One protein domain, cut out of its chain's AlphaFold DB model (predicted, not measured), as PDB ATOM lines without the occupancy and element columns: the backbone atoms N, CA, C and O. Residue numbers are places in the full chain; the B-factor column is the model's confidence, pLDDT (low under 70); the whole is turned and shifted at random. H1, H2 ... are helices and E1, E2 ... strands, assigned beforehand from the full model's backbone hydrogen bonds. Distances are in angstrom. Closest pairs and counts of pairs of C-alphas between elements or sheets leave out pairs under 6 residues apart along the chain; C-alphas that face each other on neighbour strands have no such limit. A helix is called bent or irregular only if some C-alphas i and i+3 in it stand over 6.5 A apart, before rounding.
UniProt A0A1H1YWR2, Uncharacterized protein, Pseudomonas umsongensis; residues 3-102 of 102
ATOM      1  N   LEU A   3     334.809 285.882 224.474       84.94
ATOM      2  CA  LEU A   3     333.402 285.814 224.090       84.94
ATOM      3  C   LEU A   3     333.154 284.734 223.035       84.94
ATOM      4  O   LEU A   3     334.049 284.393 222.267       84.94
ATOM      5  N   THR A   4     331.937 284.195 222.978       84.69
ATOM      6  CA  THR A   4     331.504 283.271 221.916       84.69
ATOM      7  C   THR A   4     330.032 283.471 221.565       84.69
ATOM      8  O   THR A   4     329.240 283.873 222.419       84.69
ATOM      9  N   TYR A   5     329.666 283.193 220.310       82.06
ATOM     10  CA  TYR A   5     328.296 283.281 219.805       82.06
ATOM     11  C   TYR A   5     327.813 281.864 219.548       82.06
ATOM     12  O   TYR A   5     328.335 281.165 218.679       82.06
ATOM     13  N   GLN A   6     326.799 281.436 220.292       77.75
ATOM     14  CA  GLN A   6     326.165 280.137 220.106       77.75
ATOM     15  C   GLN A   6     324.665 280.341 219.965       77.75
ATOM     16  O   GLN A   6     324.052 281.021 220.771       77.75
ATOM     17  N   GLN A   7     324.067 279.792 218.904       79.12
ATOM     18  CA  GLN A   7     322.612 279.850 218.690       79.12
ATOM     19  C   GLN A   7     322.010 281.274 218.746       79.12
ATOM     20  O   GLN A   7     320.870 281.442 219.166       79.12
ATOM     21  N   ARG A   8     322.752 282.291 218.270       73.88
ATOM     22  CA  ARG A   8     322.384 283.727 218.343       73.88
ATOM     23  C   ARG A   8     322.342 284.297 219.765       73.88
ATOM     24  O   ARG A   8     321.613 285.243 220.042       73.88
ATOM     25  N   VAL A   9     323.132 283.714 220.654       79.69
ATOM     26  CA  VAL A   9     323.290 284.152 222.034       79.69
ATOM     27  C   VAL A   9     324.765 284.425 222.288       79.69
ATOM     28  O   VAL A   9     325.631 283.630 221.910       79.69
ATOM     29  N   LEU A  10     325.050 285.585 222.875       81.44
ATOM     30  CA  LEU A  10     326.387 285.966 223.298       81.44
ATOM     31  C   LEU A  10     326.671 285.366 224.670       81.44
ATOM     32  O   LEU A  10     325.902 285.574 225.610       81.44
ATOM     33  N   HIS A  11     327.811 284.700 224.807       85.50
ATOM     34  CA  HIS A  11     328.256 284.149 226.078       85.50
ATOM     35  C   HIS A  11     329.675 284.585 226.428       85.50
ATOM     36  O   HIS A  11     330.542 284.709 225.558       85.50
ATOM     37  N   GLU A  12     329.931 284.724 227.727       86.62
ATOM     38  CA  GLU A  12     331.285 284.795 228.263       86.62
ATOM     39  C   GLU A  12     331.955 283.418 228.169       86.62
ATOM     40  O   GLU A  12     331.373 282.395 228.530       86.62
ATOM     41  N   VAL A  13     333.212 283.377 227.739       87.50
ATOM     42  CA  VAL A  13     334.023 282.159 227.704       87.50
ATOM     43  C   VAL A  13     334.914 282.111 228.939       87.50
ATOM     44  O   VAL A  13     335.735 282.996 229.168       87.50
ATOM     45  N   LYS A  14     334.780 281.042 229.730       89.81
ATOM     46  CA  LYS A  14     335.603 280.796 230.927       89.81
ATOM     47  C   LYS A  14     336.923 280.108 230.602       89.81
ATOM     48  O   LYS A  14     337.881 280.228 231.363       89.81
ATOM     49  N   LEU A  15     336.966 279.373 229.493       90.06
ATOM     50  CA  LEU A  15     338.177 278.733 229.005       90.06
ATOM     51  C   LEU A  15     338.149 278.661 227.482       90.06
ATOM     52  O   LEU A  15     337.238 278.058 226.913       90.06
ATOM     53  N   ALA A  16     339.155 279.247 226.846       91.50
ATOM     54  CA  ALA A  16     339.409 279.136 225.419       91.50
ATOM     55  C   ALA A  16     340.742 278.436 225.164       91.50
ATOM     56  O   ALA A  16     341.616 278.430 226.034       91.50
ATOM     57  N   PHE A  17     340.923 277.893 223.966       92.25
ATOM     58  CA  PHE A  17     342.216 277.395 223.516       92.25
ATOM     59  C   PHE A  17     342.547 277.841 222.100       92.25
ATOM     60  O   PHE A  17     341.656 278.070 221.280       92.25
ATOM     61  N   LEU A  18     343.846 277.975 221.842       91.25
ATOM     62  CA  LEU A  18     344.403 278.230 220.523       91.25
ATOM     63  C   LEU A  18     344.943 276.939 219.926       91.25
ATOM     64  O   LEU A  18     345.677 276.217 220.606       91.25
ATOM     65  N   THR A  19     344.647 276.716 218.649       88.25
ATOM     66  CA  THR A  19     345.325 275.719 217.818       88.25
ATOM     67  C   THR A  19     346.170 276.437 216.770       88.25
ATOM     68  O   THR A  19     345.736 277.412 216.146       88.25
ATOM     69  N   ALA A  20     347.412 275.989 216.601       76.69
ATOM     70  CA  ALA A  20     348.292 276.480 215.548       76.69
ATOM     71  C   ALA A  20     348.227 275.543 214.340       76.69
ATOM     72  O   ALA A  20     348.103 274.329 214.495       76.69
ATOM     73  N   GLN A  21     348.409 276.080 213.132       68.75
ATOM     74  CA  GLN A  21     348.530 275.244 211.930       68.75
ATOM     75  C   GLN A  21     349.831 274.415 211.909       68.75
ATOM     76  O   GLN A  21     349.924 273.426 211.187       68.75
ATOM     77  N   THR A  22     350.842 274.787 212.703       61.53
ATOM     78  CA  THR A  22     352.193 274.213 212.636       61.53
ATOM     79  C   THR A  22     352.668 273.676 213.981       61.53
ATOM     80  O   THR A  22     353.396 274.365 214.687       61.53
ATOM     81  N   GLY A  23     352.291 272.445 214.339       62.16
ATOM     82  CA  GLY A  23     352.969 271.620 215.357       62.16
ATOM     83  C   GLY A  23     353.097 272.177 216.788       62.16
ATOM     84  O   GLY A  23     353.640 271.480 217.648       62.16
ATOM     85  N   GLU A  24     352.626 273.395 217.073       72.56
ATOM     86  CA  GLU A  24     352.540 273.922 218.430       72.56
ATOM     87  C   GLU A  24     351.445 273.170 219.187       72.56
ATOM     88  O   GLU A  24     350.417 272.784 218.632       72.56
ATOM     89  N   LYS A  25     351.685 272.951 220.479       80.25
ATOM     90  CA  LYS A  25     350.690 272.351 221.364       80.25
ATOM     91  C   LYS A  25     349.557 273.335 221.616       80.25
ATOM     92  O   LYS A  25     349.810 274.529 221.780       80.25
ATOM     93  N   ASP A  26     348.352 272.796 221.769       86.06
ATOM     94  CA  ASP A  26     347.187 273.572 222.177       86.06
ATOM     95  C   ASP A  26     347.469 274.331 223.471       86.06
ATOM     96  O   ASP A  26     348.015 273.788 224.444       86.06
ATOM     97  N   ARG A  27     347.087 275.606 223.482       89.81
ATOM     98  CA  ARG A  27     347.307 276.486 224.627       89.81
ATOM     99  C   ARG A  27     345.994 277.061 225.114       89.81
ATOM    100  O   ARG A  27     345.230 277.584 224.316       89.81
ATOM    101  N   TYR A  28     345.780 276.999 226.424       91.75
ATOM    102  CA  TYR A  28     344.525 277.383 227.064       91.75
ATOM    103  C   TYR A  28     344.641 278.736 227.766       91.75
ATOM    104  O   TYR A  28     345.692 279.071 228.317       91.75
ATOM    105  N   PHE A  29     343.546 279.492 227.761       90.62
ATOM    106  CA  PHE A  29     343.450 280.848 228.290       90.62
ATOM    107  C   PHE A  29     342.108 281.038 228.988       90.62
ATOM    108  O   PHE A  29     341.069 280.656 228.448       90.62
ATOM    109  N   SER A  30     342.121 281.644 230.173       87.50
ATOM    110  CA  SER A  30     340.898 281.974 230.918       87.50
ATOM    111  C   SER A  30     340.573 283.467 230.912       87.50
ATOM    112  O   SER A  30     339.482 283.847 231.325       87.50
ATOM    113  N   THR A  31     341.493 284.321 230.445       86.50
ATOM    114  CA  THR A  31     341.273 285.771 230.333       86.50
ATOM    115  C   THR A  31     341.813 286.337 229.018       86.50
ATOM    116  O   THR A  31     342.755 285.799 228.423       86.50
ATOM    117  N   SER A  32     341.229 287.451 228.569       84.50
ATOM    118  CA  SER A  32     341.640 288.183 227.363       84.50
ATOM    119  C   SER A  32     343.075 288.694 227.446       84.50
ATOM    120  O   SER A  32     343.778 288.725 226.439       84.50
ATOM    121  N   GLU A  33     343.546 289.057 228.635       86.69
ATOM    122  CA  GLU A  33     344.881 289.619 228.859       86.69
ATOM    123  C   GLU A  33     345.952 288.545 228.674       86.69
ATOM    124  O   GLU A  33     346.970 288.796 228.028       86.69
ATOM    125  N   GLN A  34     345.711 287.330 229.185       89.56
ATOM    126  CA  GLN A  34     346.617 286.193 228.994       89.56
ATOM    127  C   GLN A  34     346.751 285.836 227.513       89.56
ATOM    128  O   GLN A  34     347.859 285.596 227.024       89.56
ATOM    129  N   LEU A  35     345.622 285.814 226.804       89.00
ATOM    130  CA  LEU A  35     345.581 285.525 225.379       89.00
ATOM    131  C   LEU A  35     346.277 286.629 224.576       89.00
ATOM    132  O   LEU A  35     347.163 286.348 223.771       89.00
ATOM    133  N   THR A  36     345.962 287.890 224.862       86.94
ATOM    134  CA  THR A  36     346.578 289.051 224.209       86.94
ATOM    135  C   THR A  36     348.087 289.081 224.429       86.94
ATOM    136  O   THR A  36     348.840 289.292 223.484       86.94
ATOM    137  N   ALA A  37     348.562 288.819 225.649       89.19
ATOM    138  CA  ALA A  37     349.991 288.741 225.940       89.19
ATOM    139  C   ALA A  37     350.680 287.601 225.169       89.19
ATOM    140  O   ALA A  37     351.817 287.753 224.722       89.19
ATOM    141  N   TYR A  38     350.009 286.461 224.981       90.31
ATOM    142  CA  TYR A  38     350.548 285.363 224.179       90.31
ATOM    143  C   TYR A  38     350.680 285.731 222.699       90.31
ATOM    144  O   TYR A  38     351.741 285.496 222.115       90.31
ATOM    145  N   LEU A  39     349.636 286.338 222.127       89.19
ATOM    146  CA  LEU A  39     349.612 286.766 220.729       89.19
ATOM    147  C   LEU A  39     350.585 287.924 220.466       89.19
ATOM    148  O   LEU A  39     351.267 287.921 219.452       89.19
ATOM    149  N   LYS A  40     350.745 288.863 221.407       89.00
ATOM    150  CA  LYS A  40     351.741 289.950 221.326       89.00
ATOM    151  C   LYS A  40     353.174 289.450 221.149       89.00
ATOM    152  O   LYS A  40     353.969 290.093 220.476       89.00
ATOM    153  N   ASN A  41     353.502 288.301 221.737       89.56
ATOM    154  CA  ASN A  41     354.814 287.664 221.584       89.56
ATOM    155  C   ASN A  41     354.952 286.869 220.270       89.56
ATOM    156  O   ASN A  41     356.021 286.328 219.993       89.56
ATOM    157  N   ARG A  42     353.871 286.757 219.493       89.44
ATOM    158  CA  ARG A  42     353.763 286.043 218.212       89.44
ATOM    159  C   ARG A  42     352.994 286.906 217.201       89.44
ATOM    160  O   ARG A  42     351.921 286.501 216.747       89.44
ATOM    161  N   PRO A  43     353.495 288.116 216.902       88.62
ATOM    162  CA  PRO A  43     352.816 289.028 215.994       88.62
ATOM    163  C   PRO A  43     352.626 288.390 214.617       88.62
ATOM    164  O   PRO A  43     353.468 287.614 214.170       88.62
ATOM    165  N   ASP A  44     351.514 288.725 213.966       86.19
ATOM    166  CA  ASP A  44     351.181 288.355 212.585       86.19
ATOM    167  C   ASP A  44     351.038 286.838 212.318       86.19
ATOM    168  O   ASP A  44     350.774 286.419 211.189       86.19
ATOM    169  N   ILE A  45     351.133 286.003 213.362       88.19
ATOM    170  CA  ILE A  45     350.858 284.563 213.310       88.19
ATOM    171  C   ILE A  45     349.381 284.319 213.612       88.19
ATOM    172  O   ILE A  45     348.865 284.751 214.646       88.19
ATOM    173  N   ARG A  46     348.708 283.587 212.719       87.38
ATOM    174  CA  ARG A  46     347.291 283.236 212.852       87.38
ATOM    175  C   ARG A  46     347.097 281.940 213.624       87.38
ATOM    176  O   ARG A  46     347.744 280.932 213.342       87.38
ATOM    177  N   PHE A  47     346.159 281.978 214.556       89.12
ATOM    178  CA  PHE A  47     345.699 280.837 215.338       89.12
ATOM    179  C   PHE A  47     344.197 280.687 215.170       89.12
ATOM    180  O   PHE A  47     343.506 281.683 214.989       89.12
ATOM    181  N   HIS A  48     343.668 279.476 215.301       89.38
ATOM    182  CA  HIS A  48     342.230 279.316 215.507       89.38
ATOM    183  C   HIS A  48     341.934 279.325 216.999       89.38
ATOM    184  O   HIS A  48     342.613 278.642 217.768       89.38
ATOM    185  N   ILE A  49     340.926 280.095 217.406       89.56
ATOM    186  CA  ILE A  49     340.493 280.179 218.798       89.56
ATOM    187  C   ILE A  49     339.149 279.483 218.988       89.56
ATOM    188  O   ILE A  49     338.169 279.771 218.304       89.56
ATOM    189  N   TYR A  50     339.084 278.605 219.982       89.56
ATOM    190  CA  TYR A  50     337.884 277.847 220.310       89.56
ATOM    191  C   TYR A  50     337.515 278.026 221.778       89.56
ATOM    192  O   TYR A  50     338.386 278.082 222.645       89.56
ATOM    193  N   ALA A  51     336.214 278.066 222.062       89.31
ATOM    194  CA  ALA A  51     335.704 278.021 223.425       89.31
ATOM    195  C   ALA A  51     335.613 276.560 223.893       89.31
ATOM    196  O   ALA A  51     334.978 275.737 223.236       89.31
ATOM    197  N   THR A  52     336.220 276.242 225.036       87.69
ATOM    198  CA  THR A  52     336.076 274.940 225.711       87.69
ATOM    199  C   THR A  52     334.959 274.987 226.741       87.69
ATOM    200  O   THR A  52     334.108 274.102 226.775       87.69
ATOM    201  N   THR A  53     334.956 276.027 227.576       87.12
ATOM    202  CA  THR A  53     333.994 276.178 228.670       87.12
ATOM    203  C   THR A  53     333.294 277.514 228.534       87.12
ATOM    204  O   THR A  53     333.926 278.568 228.628       87.12
ATOM    205  N   VAL A  54     331.982 277.456 228.328       85.62
ATOM    206  CA  VAL A  54     331.115 278.629 228.226       85.62
ATOM    207  C   VAL A  54     330.531 278.931 229.605       85.62
ATOM    208  O   VAL A  54     330.128 278.024 230.332       85.62
ATOM    209  N   GLY A  55     330.583 280.199 229.995       82.81
ATOM    210  CA  GLY A  55     330.048 280.717 231.243       82.81
ATOM    211  C   GLY A  55     328.640 281.269 231.065       82.81
ATOM    212  O   GLY A  55     327.779 280.650 230.444       82.81
ATOM    213  N   SER A  56     328.411 282.442 231.647       82.75
ATOM    214  CA  SER A  56     327.111 283.098 231.630       82.75
ATOM    215  C   SER A  56     326.751 283.618 230.241       82.75
ATOM    216  O   SER A  56     327.597 284.108 229.491       82.75
ATOM    217  N   GLU A  57     325.464 283.531 229.929       85.69
ATOM    218  CA  GLU A  57     324.855 284.298 228.854       85.69
ATOM    219  C   GLU A  57     324.923 285.797 229.169       85.69
ATOM    220  O   GLU A  57     324.681 286.214 230.303       85.69
ATOM    221  N   LEU A  58     325.272 286.591 228.159       78.06
ATOM    222  CA  LEU A  58     325.410 288.040 228.260       78.06
ATOM    223  C   LEU A  58     324.309 288.786 227.501       78.06
ATOM    224  O   LEU A  58     323.874 289.837 227.965       78.06
ATOM    225  N   SER A  59     323.872 288.283 226.339       75.69
ATOM    226  CA  SER A  59     322.843 288.944 225.523       75.69
ATOM    227  C   SER A  59     322.210 288.007 224.485       75.69
ATOM    228  O   SER A  59     322.891 287.164 223.897       75.69
ATOM    229  N   HIS A  60     320.928 288.235 224.192       71.38
ATOM    230  CA  HIS A  60     320.201 287.698 223.038       71.38
ATOM    231  C   HIS A  60     320.145 288.746 221.909       71.38
ATOM    232  O   HIS A  60     319.065 289.185 221.515       71.38
ATOM    233  N   ASP A  61     321.295 289.204 221.415       66.19
ATOM    234  CA  ASP A  61     321.323 290.154 220.297       66.19
ATOM    235  C   ASP A  61     321.292 289.402 218.954       66.19
ATOM    236  O   ASP A  61     322.120 288.510 218.737       66.19
ATOM    237  N   PRO A  62     320.371 289.731 218.025       54.94
ATOM    238  CA  PRO A  62     320.295 289.066 216.727       54.94
ATOM    239  C   PRO A  62     321.492 289.378 215.815       54.94
ATOM    240  O   PRO A  62     321.674 288.667 214.824       54.94
ATOM    241  N   GLU A  63     322.321 290.378 216.147       58.81
ATOM    242  CA  GLU A  63     323.503 290.751 215.370       58.81
ATOM    243  C   GLU A  63     324.753 290.904 216.254       58.81
ATOM    244  O   GLU A  63     324.756 291.713 217.185       58.81
ATOM    245  N   PRO A  64     325.848 290.178 215.946       56.03
ATOM    246  CA  PRO A  64     327.113 290.264 216.673       56.03
ATOM    247  C   PRO A  64     327.634 291.689 216.843       56.03
ATOM    248  O   PRO A  64     328.242 292.017 217.851       56.03
ATOM    249  N   GLU A  65     327.364 292.529 215.846       56.97
ATOM    250  CA  GLU A  65     327.839 293.905 215.697       56.97
ATOM    251  C   GLU A  65     327.451 294.823 216.865       56.97
ATOM    252  O   GLU A  65     328.226 295.713 217.210       56.97
ATOM    253  N   GLY A  66     326.293 294.591 217.492       55.47
ATOM    254  CA  GLY A  66     325.793 295.407 218.604       55.47
ATOM    255  C   GLY A  66     326.429 295.089 219.958       55.47
ATOM    256  O   GLY A  66     326.471 295.951 220.834       55.47
ATOM    257  N   ALA A  67     326.983 293.883 220.124       56.25
ATOM    258  CA  ALA A  67     327.664 293.491 221.357       56.25
ATOM    259  C   ALA A  67     329.047 294.126 221.516       56.25
ATOM    260  O   ALA A  67     329.614 294.118 222.611       56.25
ATOM    261  N   TYR A  68     329.592 294.687 220.437       56.94
ATOM    262  CA  TYR A  68     330.845 295.416 220.478       56.94
ATOM    263  C   TYR A  68     330.598 296.805 221.066       56.94
ATOM    264  O   TYR A  68     330.305 297.772 220.362       56.94
ATOM    265  N   GLY A  69     330.787 296.939 222.377       47.69
ATOM    266  CA  GLY A  69     331.223 298.227 222.897       47.69
ATOM    267  C   GLY A  69     332.568 298.545 222.246       47.69
ATOM    268  O   GLY A  69     333.440 297.683 222.223       47.69
ATOM    269  N   GLY A  70     332.767 299.756 221.716       43.62
ATOM    270  CA  GLY A  70     334.043 300.206 221.122       43.62
ATOM    271  C   GLY A  70     335.224 300.278 222.108       43.62
ATOM    272  O   GLY A  70     336.147 301.067 221.920       43.62
ATOM    273  N   VAL A  71     335.169 299.506 223.192       47.06
ATOM    274  CA  VAL A  71     336.168 299.388 224.238       47.06
ATOM    275  C   VAL A  71     337.053 298.191 223.901       47.06
ATOM    276  O   VAL A  71     336.642 297.037 223.971       47.06
ATOM    277  N   PHE A  72     338.281 298.513 223.513       53.22
ATOM    278  CA  PHE A  72     339.424 297.622 223.341       53.22
ATOM    279  C   PHE A  72     339.491 296.541 224.446       53.22
ATOM    280  O   PHE A  72     339.449 296.876 225.632       53.22
ATOM    281  N   GLY A  73     339.625 295.258 224.073       61.31
ATOM    282  CA  GLY A  73     339.940 294.167 225.015       61.31
ATOM    283  C   GLY A  73     339.092 292.892 224.936       61.31
ATOM    284  O   GLY A  73     339.400 291.923 225.641       61.31
ATOM    285  N   ASP A  74     338.055 292.851 224.100       73.00
ATOM    286  CA  ASP A  74     337.249 291.643 223.904       73.00
ATOM    287  C   ASP A  74     337.756 290.784 222.741       73.00
ATOM    288  O   ASP A  74     338.088 291.281 221.669       73.00
ATOM    289  N   VAL A  75     337.833 289.470 222.968       77.75
ATOM    290  CA  VAL A  75     338.347 288.487 222.008       77.75
ATOM    291  C   VAL A  75     337.273 287.453 221.727       77.75
ATOM    292  O   VAL A  75     336.757 286.822 222.647       77.75
ATOM    293  N   PHE A  76     336.967 287.251 220.449       80.12
ATOM    294  CA  PHE A  76     335.904 286.356 220.021       80.12
ATOM    295  C   PHE A  76     336.414 284.960 219.646       80.12
ATOM    296  O   PHE A  76     337.390 284.819 218.913       80.12
ATOM    297  N   CYS A  77     335.747 283.917 220.134       82.06
ATOM    298  CA  CYS A  77     335.996 282.530 219.757       82.06
ATOM    299  C   CYS A  77     335.214 282.130 218.499       82.06
ATOM    300  O   CYS A  77     334.124 282.636 218.252       82.06
ATOM    301  N   GLY A  78     335.717 281.131 217.771       77.62
ATOM    302  CA  GLY A  78     335.040 280.525 216.619       77.62
ATOM    303  C   GLY A  78     335.741 280.739 215.279       77.62
ATOM    304  O   GLY A  78     335.311 280.166 214.284       77.62
ATOM    305  N   ASP A  79     336.827 281.510 215.258       79.06
ATOM    306  CA  ASP A  79     337.456 282.010 214.035       79.06
ATOM    307  C   ASP A  79     338.988 282.151 214.179       79.06
ATOM    308  O   ASP A  79     339.578 281.713 215.174       79.06
ATOM    309  N   GLU A  80     339.656 282.708 213.160       87.19
ATOM    310  CA  GLU A  80     341.088 283.032 213.231       87.19
ATOM    311  C   GLU A  80     341.335 284.241 214.142       87.19
ATOM    312  O   GLU A  80     340.598 285.226 214.105       87.19
ATOM    313  N   VAL A  81     342.413 284.200 214.921       86.94
ATOM    314  CA  VAL A  81     342.886 285.290 215.772       86.94
ATOM    315  C   VAL A  81     344.390 285.489 215.607       86.94
ATOM    316  O   VAL A  81     345.151 284.524 215.510       86.94
ATOM    317  N   PHE A  82     344.835 286.742 215.583       87.81
ATOM    318  CA  PHE A  82     346.251 287.108 215.585       87.81
ATOM    319  C   PHE A  82     346.459 288.488 216.206       87.81
ATOM    320  O   PHE A  82     345.521 289.267 216.347       87.81
ATOM    321  N   TYR A  83     347.695 288.800 216.587       88.06
ATOM    322  CA  TYR A  83     348.066 290.163 216.954       88.06
ATOM    323  C   TYR A  83     348.585 290.898 215.716       88.06
ATOM    324  O   TYR A  83     349.604 290.493 215.160       88.06
ATOM    325  N   ASP A  84     347.883 291.948 215.289       86.62
ATOM    326  CA  ASP A  84     348.281 292.813 214.177       86.62
ATOM    327  C   ASP A  84     349.352 293.787 214.682       86.62
ATOM    328  O   ASP A  84     349.070 294.697 215.470       86.62
ATOM    329  N   SER A  85     350.600 293.578 214.257       86.62
ATOM    330  CA  SER A  85     351.730 294.389 214.724       86.62
ATOM    331  C   SER A  85     351.683 295.836 214.227       86.62
ATOM    332  O   SER A  85     352.229 296.722 214.886       86.62
ATOM    333  N   VAL A  86     350.995 296.092 213.110       86.12
ATOM    334  CA  VAL A  86     350.846 297.423 212.509       86.12
ATOM    335  C   VAL A  86     349.797 298.235 213.261       86.12
ATOM    336  O   VAL A  86     350.005 299.417 213.532       86.12
ATOM    337  N   LYS A  87     348.673 297.608 213.618       80.38
ATOM    338  CA  LYS A  87     347.588 298.258 214.373       80.38
ATOM    339  C   LYS A  87     347.800 298.230 215.885       80.38
ATOM    340  O   LYS A  87     347.165 299.004 216.597       80.38
ATOM    341  N   GLY A  88     348.679 297.358 216.376       81.69
ATOM    342  CA  GLY A  88     348.972 297.205 217.800       81.69
ATOM    343  C   GLY A  88     347.828 296.571 218.596       81.69
ATOM    344  O   GLY A  88     347.683 296.861 219.784       81.69
ATOM    345  N   CYS A  89     347.010 295.737 217.953       81.44
ATOM    346  CA  CYS A  89     345.765 295.209 218.509       81.44
ATOM    347  C   CYS A  89     345.567 293.722 218.156       81.44
ATOM    348  O   CYS A  89     346.169 293.205 217.212       81.44
ATOM    349  N   VAL A  90     344.751 293.008 218.934       81.88
ATOM    350  CA  VAL A  90     344.345 291.632 218.612       81.88
ATOM    351  C   VAL A  90     343.187 291.694 217.635       81.88
ATOM    352  O   VAL A  90     342.168 292.307 217.923       81.88
ATOM    353  N   VAL A  91     343.333 291.021 216.501       80.19
ATOM    354  CA  VAL A  91     342.322 290.924 215.455       80.19
ATOM    355  C   VAL A  91     341.737 289.519 215.444       80.19
ATOM    356  O   VAL A  91     342.476 288.541 215.371       80.19
ATOM    357  N   THR A  92     340.408 289.428 215.447       75.94
ATOM    358  CA  THR A  92     339.668 288.205 215.104       75.94
ATOM    359  C   THR A  92     339.050 288.351 213.717       75.94
ATOM    360  O   THR A  92     338.412 289.363 213.424       75.94
ATOM    361  N   TYR A  93     339.292 287.372 212.844       64.94
ATOM    362  CA  TYR A  93     338.853 287.372 211.452       64.94
ATOM    363  C   TYR A  93     337.767 286.327 211.244       64.94
ATOM    364  O   TYR A  93     338.053 285.133 211.209       64.94
ATOM    365  N   THR A  94     336.528 286.778 211.072       64.38
ATOM    366  CA  THR A  94     335.415 285.856 210.800       64.38
ATOM    367  C   THR A  94     335.418 285.370 209.351       64.38
ATOM    368  O   THR A  94     335.907 286.074 208.464       64.38
ATOM    369  N   GLN A  95     334.782 284.228 209.059       49.59
ATOM    370  CA  GLN A  95     334.553 283.765 207.672       49.59
ATOM    371  C   GLN A  95     333.893 284.821 206.756       49.59
ATOM    372  O   GLN A  95     334.012 284.745 205.535       49.59
ATOM    373  N   THR A  96     333.230 285.832 207.327       50.66
ATOM    374  CA  THR A  96     332.614 286.954 206.591       50.66
ATOM    375  C   THR A  96     333.563 288.125 206.307       50.66
ATOM    376  O   THR A  96     333.140 289.151 205.781       50.66
ATOM    377  N   GLY A  97     334.850 287.999 206.639       47.53
ATOM    378  CA  GLY A  97     335.857 289.031 206.391       47.53
ATOM    379  C   GLY A  97     335.878 290.173 207.404       47.53
ATOM    380  O   GLY A  97     336.535 291.189 207.181       47.53
ATOM    381  N   ARG A  98     335.154 290.029 208.519       53.75
ATOM    382  CA  ARG A  98     335.094 291.053 209.566       53.75
ATOM    383  C   ARG A  98     336.286 290.938 210.505       53.75
ATOM    384  O   ARG A  98     336.557 289.854 211.014       53.75
ATOM    385  N   ILE A  99     336.944 292.076 210.709       56.78
ATOM    386  CA  ILE A  99     338.070 292.298 211.617       56.78
ATOM    387  C   ILE A  99     337.491 292.891 212.897       56.78
ATOM    388  O   ILE A  99     337.084 294.052 212.898       56.78
ATOM    389  N   TRP A 100     337.487 292.123 213.978       57.69
ATOM    390  CA  TRP A 100     337.164 292.646 215.304       57.69
ATOM    391  C   TRP A 100     338.466 292.836 216.066       57.69
ATOM    392  O   TRP A 100     339.186 291.870 216.320       57.69
ATOM    393  N   GLY A 101     338.806 294.104 216.297       46.78
ATOM    394  CA  GLY A 101     340.080 294.542 216.847       46.78
ATOM    395  C   GLY A 101     339.912 295.079 218.260       46.78
ATOM    396  O   GLY A 101     339.170 296.045 218.442       46.78
ATOM    397  N   GLY A 102     340.602 294.477 219.225       46.81
ATOM    398  CA  GLY A 102     340.729 294.964 220.598       46.81
ATOM    399  C   GLY A 102     342.158 295.317 220.954       46.81
ATOM    400  O   GLY A 102     343.096 294.715 220.390       46.81
TER     401      GLY A 102
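What this domain is: This is residues 3 to 102 of the 102 residues of an uncharacterized protein of Pseudomonas umsongensis (UniProt A0A1H1YWR2). A strongly twisted sheet curls round helix H1, with two long, bent strands, E2 and E4, side by side as its backbone. The hairpins of E5, E6 and E7 extend the sheet from the beginning of E4, while the short helix H2 is near the other end of the E2 and E4 pair. The printed part has 100 residues, with two named helices and seven named strands that follow along the chain as E1 E2 E3 H1 E4 H2 E5 E6 E7; the sheet is branched and antiparallel, the class mixed, helices and strands. It is compact, with a radius of gyration of the C-alphas of 12.8 A and spans of 36 by 27 by 23 A.

Where its parts are: Find C-alpha 3 at (333.402, 285.814, 224.090), where E1, residues 3 to 6, begins. Next come E2, residues 9 to 20, 26.9 A long and bending by 84 degrees at residue 14, and E3, residues 27 to 29. H1, residues 32 to 40, runs 11.9 A. E4, residues 47 to 59, is 26.3 A long and bends by 99 degrees at residue 56. Then find H2, residues 64 to 67, E5, residues 80 to 84, E6, residues 89 to 93, and E7, residues 99 to 101, ending at (340.080, 294.542, 216.847).

How they stand to each other: Look first beside E2: E1, with N 4 and O 11 3.0 A apart, and E3, with N 16 and O 29 at 2.9 A, lie on one side, and E4, with N 14 and O 53 at 2.8 A, on the other. E1, E2 and E3 form a meander, each strand the antiparallel neighbour of the one before, as do E5, E6 and E7. E5 is the antiparallel neighbour of E4, with N 81 and O 47 2.7 A apart and within hydrogen-bond range; so are N 91 of E6 and O 82 of E5, at 2.8 A, and N 100 of E7 and O 92 of E6, at 3.0 A. H1 is on the sheet; its closest C-alpha to E5 is Leu 39 to Tyr 83, 5.3 A. H2 is on the opposite face, over none of the strands, at a height over the sheet of 5.8 A. In H1 every O i to N i+4 pair is within hydrogen-bond range; H2 is too short for one.

The domain as a whole: The C-alphas of Gly 23 and His 60, the two farthest apart, are 37.3 A from each other. The printed part has no cut, and its one long link is H2 to E5. Confidence is under 70 at residues 21 to 23, 61 to 73 and 93 to 102.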